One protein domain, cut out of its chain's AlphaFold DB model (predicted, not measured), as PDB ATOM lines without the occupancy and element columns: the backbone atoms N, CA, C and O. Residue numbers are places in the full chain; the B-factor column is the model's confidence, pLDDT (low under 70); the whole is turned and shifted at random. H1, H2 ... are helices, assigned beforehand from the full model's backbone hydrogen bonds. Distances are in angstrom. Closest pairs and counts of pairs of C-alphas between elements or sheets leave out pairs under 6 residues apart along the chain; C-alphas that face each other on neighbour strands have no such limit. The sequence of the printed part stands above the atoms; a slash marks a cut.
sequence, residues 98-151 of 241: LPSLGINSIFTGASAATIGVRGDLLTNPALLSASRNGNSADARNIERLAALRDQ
ATOM      1  N   LEU A  98     100.778  66.144  65.363       85.19
ATOM      2  CA  LEU A  98     100.243  65.197  66.344       85.19
ATOM      3  C   LEU A  98      99.496  65.881  67.503       85.19
ATOM      4  O   LEU A  98      98.354  65.481  67.752       85.19
ATOM      5  N   PRO A  99     100.037  66.925  68.169       80.44
ATOM      6  CA  PRO A  99      99.306  67.616  69.223       80.44
ATOM      7  C   PRO A  99      98.091  68.384  68.698       80.44
ATOM      8  O   PRO A  99      97.073  68.435  69.382       80.44
ATOM      9  N   SER A 100      98.136  68.918  67.470       80.50
ATOM     10  CA  SER A 100      96.974  69.598  66.874       80.50
ATOM     11  C   SER A 100      95.813  68.648  66.559       80.50
ATOM     12  O   SER A 100      94.651  69.026  66.684       80.50
ATOM     13  N   LEU A 101      96.119  67.395  66.211       83.62
ATOM     14  CA  LEU A 101      95.134  66.330  66.017       83.62
ATOM     15  C   LEU A 101      94.769  65.608  67.326       83.62
ATOM     16  O   LEU A 101      93.976  64.668  67.306       83.62
ATOM     17  N   GLY A 102      95.360  66.006  68.459       76.31
ATOM     18  CA  GLY A 102      95.156  65.366  69.761       76.31
ATOM     19  C   GLY A 102      95.723  63.943  69.865       76.31
ATOM     20  O   GLY A 102      95.404  63.218  70.809       76.31
ATOM     21  N   ILE A 103      96.568  63.522  68.921       82.31
ATOM     22  CA  ILE A 103      97.166  62.184  68.892       82.31
ATOM     23  C   ILE A 103      98.285  62.125  69.933       82.31
ATOM     24  O   ILE A 103      99.192  62.953  69.919       82.31
ATOM     25  N   ASN A 104      98.224  61.143  70.843       77.94
ATOM     26  CA  ASN A 104      99.212  60.935  71.916       77.94
ATOM     27  C   ASN A 104      99.530  62.196  72.747       77.94
ATOM     28  O   ASN A 104     100.612  62.327  73.316       77.94
ATOM     29  N   SER A 105      98.580  63.128  72.837       86.75
ATOM     30  CA  SER A 105      98.733  64.348  73.631       86.75
ATOM     31  C   SER A 105      98.563  64.063  75.127       86.75
ATOM     32  O   SER A 105      97.987  63.050  75.514       86.75
ATOM     33  N   ILE A 106      99.043  64.943  76.002       89.69
ATOM     34  CA  ILE A 106      98.720  64.876  77.442       89.69
ATOM     35  C   ILE A 106      97.484  65.730  77.732       89.69
ATOM     36  O   ILE A 106      96.597  65.336  78.492       89.69
ATOM     37  N   PHE A 107      97.418  66.887  77.075       90.19
ATOM     38  CA  PHE A 107      96.407  67.899  77.312       90.19
ATOM     39  C   PHE A 107      95.336  67.927  76.217       90.19
ATOM     40  O   PHE A 107      95.546  67.486  75.090       90.19
ATOM     41  N   THR A 108      94.181  68.455  76.594       90.88
ATOM     42  CA  THR A 108      93.033  68.830  75.765       90.88
ATOM     43  C   THR A 108      92.688  70.291  76.064       90.88
ATOM     44  O   THR A 108      93.179  70.852  77.044       90.88
ATOM     45  N   GLY A 109      91.838  70.902  75.242       89.00
ATOM     46  CA  GLY A 109      91.458  72.309  75.339       89.00
ATOM     47  C   GLY A 109      92.221  73.187  74.352       89.00
ATOM     48  O   GLY A 109      93.183  72.757  73.722       89.00
ATOM     49  N   ALA A 110      91.763  74.427  74.206       87.38
ATOM     50  CA  ALA A 110      92.321  75.398  73.261       87.38
ATOM     51  C   ALA A 110      92.780  76.700  73.942       87.38
ATOM     52  O   ALA A 110      93.276  77.613  73.288       87.38
ATOM     53  N   SER A 111      92.589  76.814  75.257       90.56
ATOM     54  CA  SER A 111      92.897  78.015  76.032       90.56
ATOM     55  C   SER A 111      93.258  77.662  77.470       90.56
ATOM     56  O   SER A 111      92.926  76.579  77.946       90.56
ATOM     57  N   ALA A 112      93.849  78.607  78.204       86.44
ATOM     58  CA  ALA A 112      94.134  78.437  79.631       86.44
ATOM     59  C   ALA A 112      92.878  78.130  80.475       86.44
ATOM     60  O   ALA A 112      92.983  77.481  81.506       86.44
ATOM     61  N   ALA A 113      91.691  78.561  80.034       93.81
ATOM     62  CA  ALA A 113      90.428  78.281  80.721       93.81
ATOM     63  C   ALA A 113      89.854  76.888  80.406       93.81
ATOM     64  O   ALA A 113      89.032  76.379  81.160       93.81
ATOM     65  N   THR A 114      90.248  76.289  79.278       93.69
ATOM     66  CA  THR A 114      89.726  74.995  78.804       93.69
ATOM     67  C   THR A 114      90.762  73.879  78.861       93.69
ATOM     68  O   THR A 114      90.433  72.734  78.550       93.69
ATOM     69  N   ILE A 115      92.004  74.205  79.235       92.75
ATOM     70  CA  ILE A 115      93.083  73.234  79.337       92.75
ATOM     71  C   ILE A 115      92.733  72.173  80.380       92.75
ATOM     72  O   ILE A 115      92.327  72.475  81.500       92.75
ATOM     73  N   GLY A 116      92.903  70.915  80.001       93.94
ATOM     74  CA  GLY A 116      92.677  69.773  80.876       93.94
ATOM     75  C   GLY A 116      93.538  68.593  80.461       93.94
ATOM     76  O   GLY A 116      94.117  68.592  79.378       93.94
ATOM     77  N   VAL A 117      93.631  67.577  81.313       92.88
ATOM     78  CA  VAL A 117      94.251  66.294  80.951       92.88
ATOM     79  C   VAL A 117      93.232  65.468  80.170       92.88
ATOM     80  O   VAL A 117      92.042  65.495  80.493       92.88
ATOM     81  N   ARG A 118      93.671  64.745  79.134       91.44
ATOM     82  CA  ARG A 118      92.758  63.878  78.374       91.44
ATOM     83  C   ARG A 118      92.108  62.830  79.291       91.44
ATOM     84  O   ARG A 118      92.767  62.234  80.143       91.44
ATOM     85  N   GLY A 119      90.801  62.616  79.126       92.12
ATOM     86  CA  GLY A 119      90.010  61.770  80.029       92.12
ATOM     87  C   GLY A 119      90.426  60.296  80.036       92.12
ATOM     88  O   GLY A 119      90.393  59.655  81.082       92.12
ATOM     89  N   ASP A 120      90.888  59.774  78.900       91.94
ATOM     90  CA  ASP A 120      91.440  58.422  78.778       91.94
ATOM     91  C   ASP A 120      92.671  58.224  79.679       91.94
ATOM     92  O   ASP A 120      92.738  57.232  80.404       91.94
ATOM     93  N   LEU A 121      93.582  59.203  79.727       92.19
ATOM     94  CA  LEU A 121      94.747  59.188  80.622       92.19
ATOM     95  C   LEU A 121      94.356  59.230  82.103       92.19
ATOM     96  O   LEU A 121      95.023  58.608  82.927       92.19
ATOM     97  N   LEU A 122      93.275  59.936  82.449       93.25
ATOM     98  CA  LEU A 122      92.762  59.962  83.824       93.25
ATOM     99  C   LEU A 122      92.179  58.604  84.232       93.25
ATOM    100  O   LEU A 122      92.381  58.164  85.361       93.25
ATOM    101  N   THR A 123      91.474  57.928  83.320       95.88
ATOM    102  CA  THR A 123      90.903  56.594  83.583       95.88
ATOM    103  C   THR A 123      91.945  55.480  83.570       95.88
ATOM    104  O   THR A 123      91.810  54.504  84.306       95.88
ATOM    105  N   ASN A 124      92.982  55.610  82.742       93.94
ATOM    106  CA  ASN A 124      94.044  54.628  82.609       93.94
ATOM    107  C   ASN A 124      95.406  55.321  82.410       93.94
ATOM    108  O   ASN A 124      95.845  55.517  81.272       93.94
ATOM    109  N   PRO A 125      96.123  55.632  83.506       89.69
ATOM    110  CA  PRO A 125      97.444  56.257  83.443       89.69
ATOM    111  C   PRO A 125      98.500  55.435  82.691       89.69
ATOM    112  O   PRO A 125      99.501  55.996  82.253       89.69
ATOM    113  N   ALA A 126      98.287  54.126  82.490       88.62
ATOM    114  CA  ALA A 126      99.203  53.278  81.721       88.62
ATOM    115  C   ALA A 126      99.232  53.619  80.218       88.62
ATOM    116  O   ALA A 126     100.123  53.166  79.505       88.62
ATOM    117  N   LEU A 127      98.283  54.431  79.734       88.69
ATOM    118  CA  LEU A 127      98.291  54.977  78.375       88.69
ATOM    119  C   LEU A 127      99.325  56.103  78.186       88.69
ATOM    120  O   LEU A 127      99.600  56.498  77.052       88.69
ATOM    121  N   LEU A 128      99.913  56.631  79.266       88.00
ATOM    122  CA  LEU A 128     100.987  57.616  79.183       88.00
ATOM    123  C   LEU A 128     102.307  56.941  78.775       88.00
ATOM    124  O   LEU A 128     102.854  56.111  79.500       88.00
ATOM    125  N   SER A 129     102.866  57.342  77.631       86.44
ATOM    126  CA  SER A 129     104.126  56.781  77.125       86.44
ATOM    127  C   SER A 129     105.351  57.311  77.883       86.44
ATOM    128  O   SER A 129     105.937  58.332  77.515       86.44
ATOM    129  N   ALA A 130     105.782  56.584  78.915       88.19
ATOM    130  CA  ALA A 130     106.966  56.916  79.717       88.19
ATOM    131  C   ALA A 130     108.310  56.641  79.009       88.19
ATOM    132  O   ALA A 130     109.311  57.311  79.282       88.19
ATOM    133  N   SER A 131     108.326  55.690  78.075       86.94
ATOM    134  CA  SER A 131     109.534  55.226  77.388       86.94
ATOM    135  C   SER A 131     109.813  55.998  76.099       86.94
ATOM    136  O   SER A 131     108.889  56.363  75.369       86.94
ATOM    137  N   ARG A 132     111.099  56.204  75.785       81.44
ATOM    138  CA  ARG A 132     111.560  56.740  74.491       81.44
ATOM    139  C   ARG A 132     111.884  55.652  73.476       81.44
ATOM    140  O   ARG A 132     111.889  55.933  72.282       81.44
ATOM    141  N   ASN A 133     112.201  54.446  73.938       75.88
ATOM    142  CA  ASN A 133     112.663  53.341  73.095       75.88
ATOM    143  C   ASN A 133     111.735  52.111  73.114       75.88
ATOM    144  O   ASN A 133     112.078  51.085  72.533       75.88
ATOM    145  N   GLY A 134     110.581  52.202  73.780       76.50
ATOM    146  CA  GLY A 134     109.606  51.117  73.921       76.50
ATOM    147  C   GLY A 134     109.928  50.105  75.026       76.50
ATOM    148  O   GLY A 134     109.135  49.195  75.254       76.50
ATOM    149  N   ASN A 135     111.055  50.240  75.732       80.12
ATOM    150  CA  ASN A 135     111.384  49.384  76.869       80.12
ATOM    151  C   ASN A 135     110.522  49.754  78.086       80.12
ATOM    152  O   ASN A 135     110.464  50.921  78.472       80.12
ATOM    153  N   SER A 136     109.908  48.759  78.726       81.88
ATOM    154  CA  SER A 136     109.058  48.935  79.909       81.88
ATOM    155  C   SER A 136     109.790  49.507  81.128       81.88
ATOM    156  O   SER A 136     109.142  50.045  82.018       81.88
ATOM    157  N   ALA A 137     111.119  49.389  81.188       84.94
ATOM    158  CA  ALA A 137     111.939  49.967  82.255       84.94
ATOM    159  C   ALA A 137     112.434  51.397  81.953       84.94
ATOM    160  O   ALA A 137     113.106  51.998  82.788       84.94
ATOM    161  N   ASP A 138     112.154  51.942  80.764       84.44
ATOM    162  CA  ASP A 138     112.568  53.295  80.383       84.44
ATOM    163  C   ASP A 138     111.496  54.325  80.782       84.44
ATOM    164  O   ASP A 138     110.359  54.266  80.314       84.44
ATOM    165  N   ALA A 139     111.880  55.281  81.634       89.88
ATOM    166  CA  ALA A 139     111.027  56.363  82.132       89.88
ATOM    167  C   ALA A 139     111.473  57.760  81.657       89.88
ATOM    168  O   ALA A 139     111.007  58.782  82.170       89.88
ATOM    169  N   ARG A 140     112.368  57.844  80.664       87.88
ATOM    170  CA  ARG A 140     112.997  59.107  80.243       87.88
ATOM    171  C   ARG A 140     112.022  60.168  79.731       87.88
ATOM    172  O   ARG A 140     112.337  61.351  79.825       87.88
ATOM    173  N   ASN A 141     110.852  59.817  79.184       87.19
ATOM    174  CA  ASN A 141     109.865  60.851  78.829       87.19
ATOM    175  C   ASN A 141     109.290  61.537  80.069       87.19
ATOM    176  O   ASN A 141     109.015  62.732  80.013       87.19
ATOM    177  N   ILE A 142     109.147  60.814  81.181       90.31
ATOM    178  CA  ILE A 142     108.672  61.383  82.447       90.31
ATOM    179  C   ILE A 142     109.741  62.292  83.049       90.31
ATOM    180  O   ILE A 142     109.422  63.391  83.491       90.31
ATOM    181  N   GLU A 143     111.011  61.889  82.993       91.94
ATOM    182  CA  GLU A 143     112.135  62.743  83.405       91.94
ATOM    183  C   GLU A 143     112.175  64.044  82.595       91.94
ATOM    184  O   GLU A 143     112.294  65.128  83.161       91.94
ATOM    185  N   ARG A 144     112.003  63.958  81.269       89.00
ATOM    186  CA  ARG A 144     111.928  65.136  80.390       89.00
ATOM    187  C   ARG A 144     110.727  66.019  80.710       89.00
ATOM    188  O   ARG A 144     110.871  67.235  80.718       89.00
ATOM    189  N   LEU A 145     109.565  65.420  80.974       90.56
ATOM    190  CA  LEU A 145     108.361  66.149  81.370       90.56
ATOM    191  C   LEU A 145     108.578  66.890  82.695       90.56
ATOM    192  O   LEU A 145     108.242  68.066  82.793       90.56
ATOM    193  N   ALA A 146     109.177  66.232  83.690       93.19
ATOM    194  CA  ALA A 146     109.505  66.845  84.973       93.19
ATOM    195  C   ALA A 146     110.518  67.990  84.813       93.19
ATOM    196  O   ALA A 146     110.340  69.053  85.408       93.19
ATOM    197  N   ALA A 147     111.525  67.809  83.953       94.38
ATOM    198  CA  ALA A 147     112.536  68.823  83.670       94.38
ATOM    199  C   ALA A 147     111.960  70.101  83.035       94.38
ATOM    200  O   ALA A 147     112.571  71.158  83.175       94.38
ATOM    201  N   LEU A 148     110.782  70.054  82.386       93.00
ATOM    202  CA  LEU A 148     110.135  71.259  81.845       93.00
ATOM    203  C   LEU A 148     109.866  72.314  82.924       93.00
ATOM    204  O   LEU A 148     109.851  73.501  82.606       93.00
ATOM    205  N   ARG A 149     109.680  71.905  84.187       92.69
ATOM    206  CA  ARG A 149     109.477  72.824  85.316       92.69
ATOM    207  C   ARG A 149     110.590  73.870  85.410       92.69
ATOM    208  O   ARG A 149     110.302  75.041  85.649       92.69
ATOM    209  N   ASP A 150     111.827  73.434  85.196       94.88
ATOM    210  CA  ASP A 150     113.029  74.242  85.397       94.88
ATOM    211  C   ASP A 150     113.522  74.893  84.094       94.88
ATOM    212  O   ASP A 150     114.490  75.655  84.104       94.88
ATOM    213  N   GLN A 151     112.866  74.626  82.959       95.69
ATOM    214  CA  GLN A 151     113.265  75.191  81.674       95.69
ATOM    215  C   GLN A 151     112.653  76.576  81.424       95.69
ATOM    216  O   GLN A 151     111.446  76.768  81.613       95.69
TER     217      GLN A 151
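AT A GLANCE: This is residues 98 to 151 of the 241 residues of the protein "Flagellar hook-associated protein 1" of Gemmataceae bacterium (UniProt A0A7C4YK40). With little regular structure, the printed part is mostly a winding run of loops: residues 98 to 118 fold back on themselves, with 107 to 108 paired to 116 to 117, and from there the short helix H1 and the loops of residues 124 to 139 lead over to the longer helix H2, which is apart from H1. Residues 146 to 151, of which 146 to 150 belong to H2, stick out. The 54 printed residues hold two named helices, H1 then H2, and no named strand; the class is all helix, with only 16 residues in named elements. The whole is only just loose, close to compact, with a radius of gyration of the C-alphas of 12.4 A and spans of 35 by 27 by 20 A.

IN THESE COORDINATES: Residues 98 to 118 hold no named element. H1 is residues 119 to 123, beginning at C-alpha 119 (90.010, 61.770, 80.029). H2 is residues 140 to 150, 16.0 A long, ending at C-alpha 150 (113.029, 74.242, 85.397).

HOW THE PARTS SIT: Residues 107 to 108 pair antiparallel with 116 to 117. H1 and H2 are apart. Every O i to N i+4 pair is within hydrogen-bond range in H1, and 5 of 7 in H2.

THE WHOLE: The C-alphas farthest apart, of Ala 113 and Asn 135, are 35.9 A apart. The 16-residue link from H1 to H2 is long. The printed part has no cut, and no printed residue is under 70 in pLDDT.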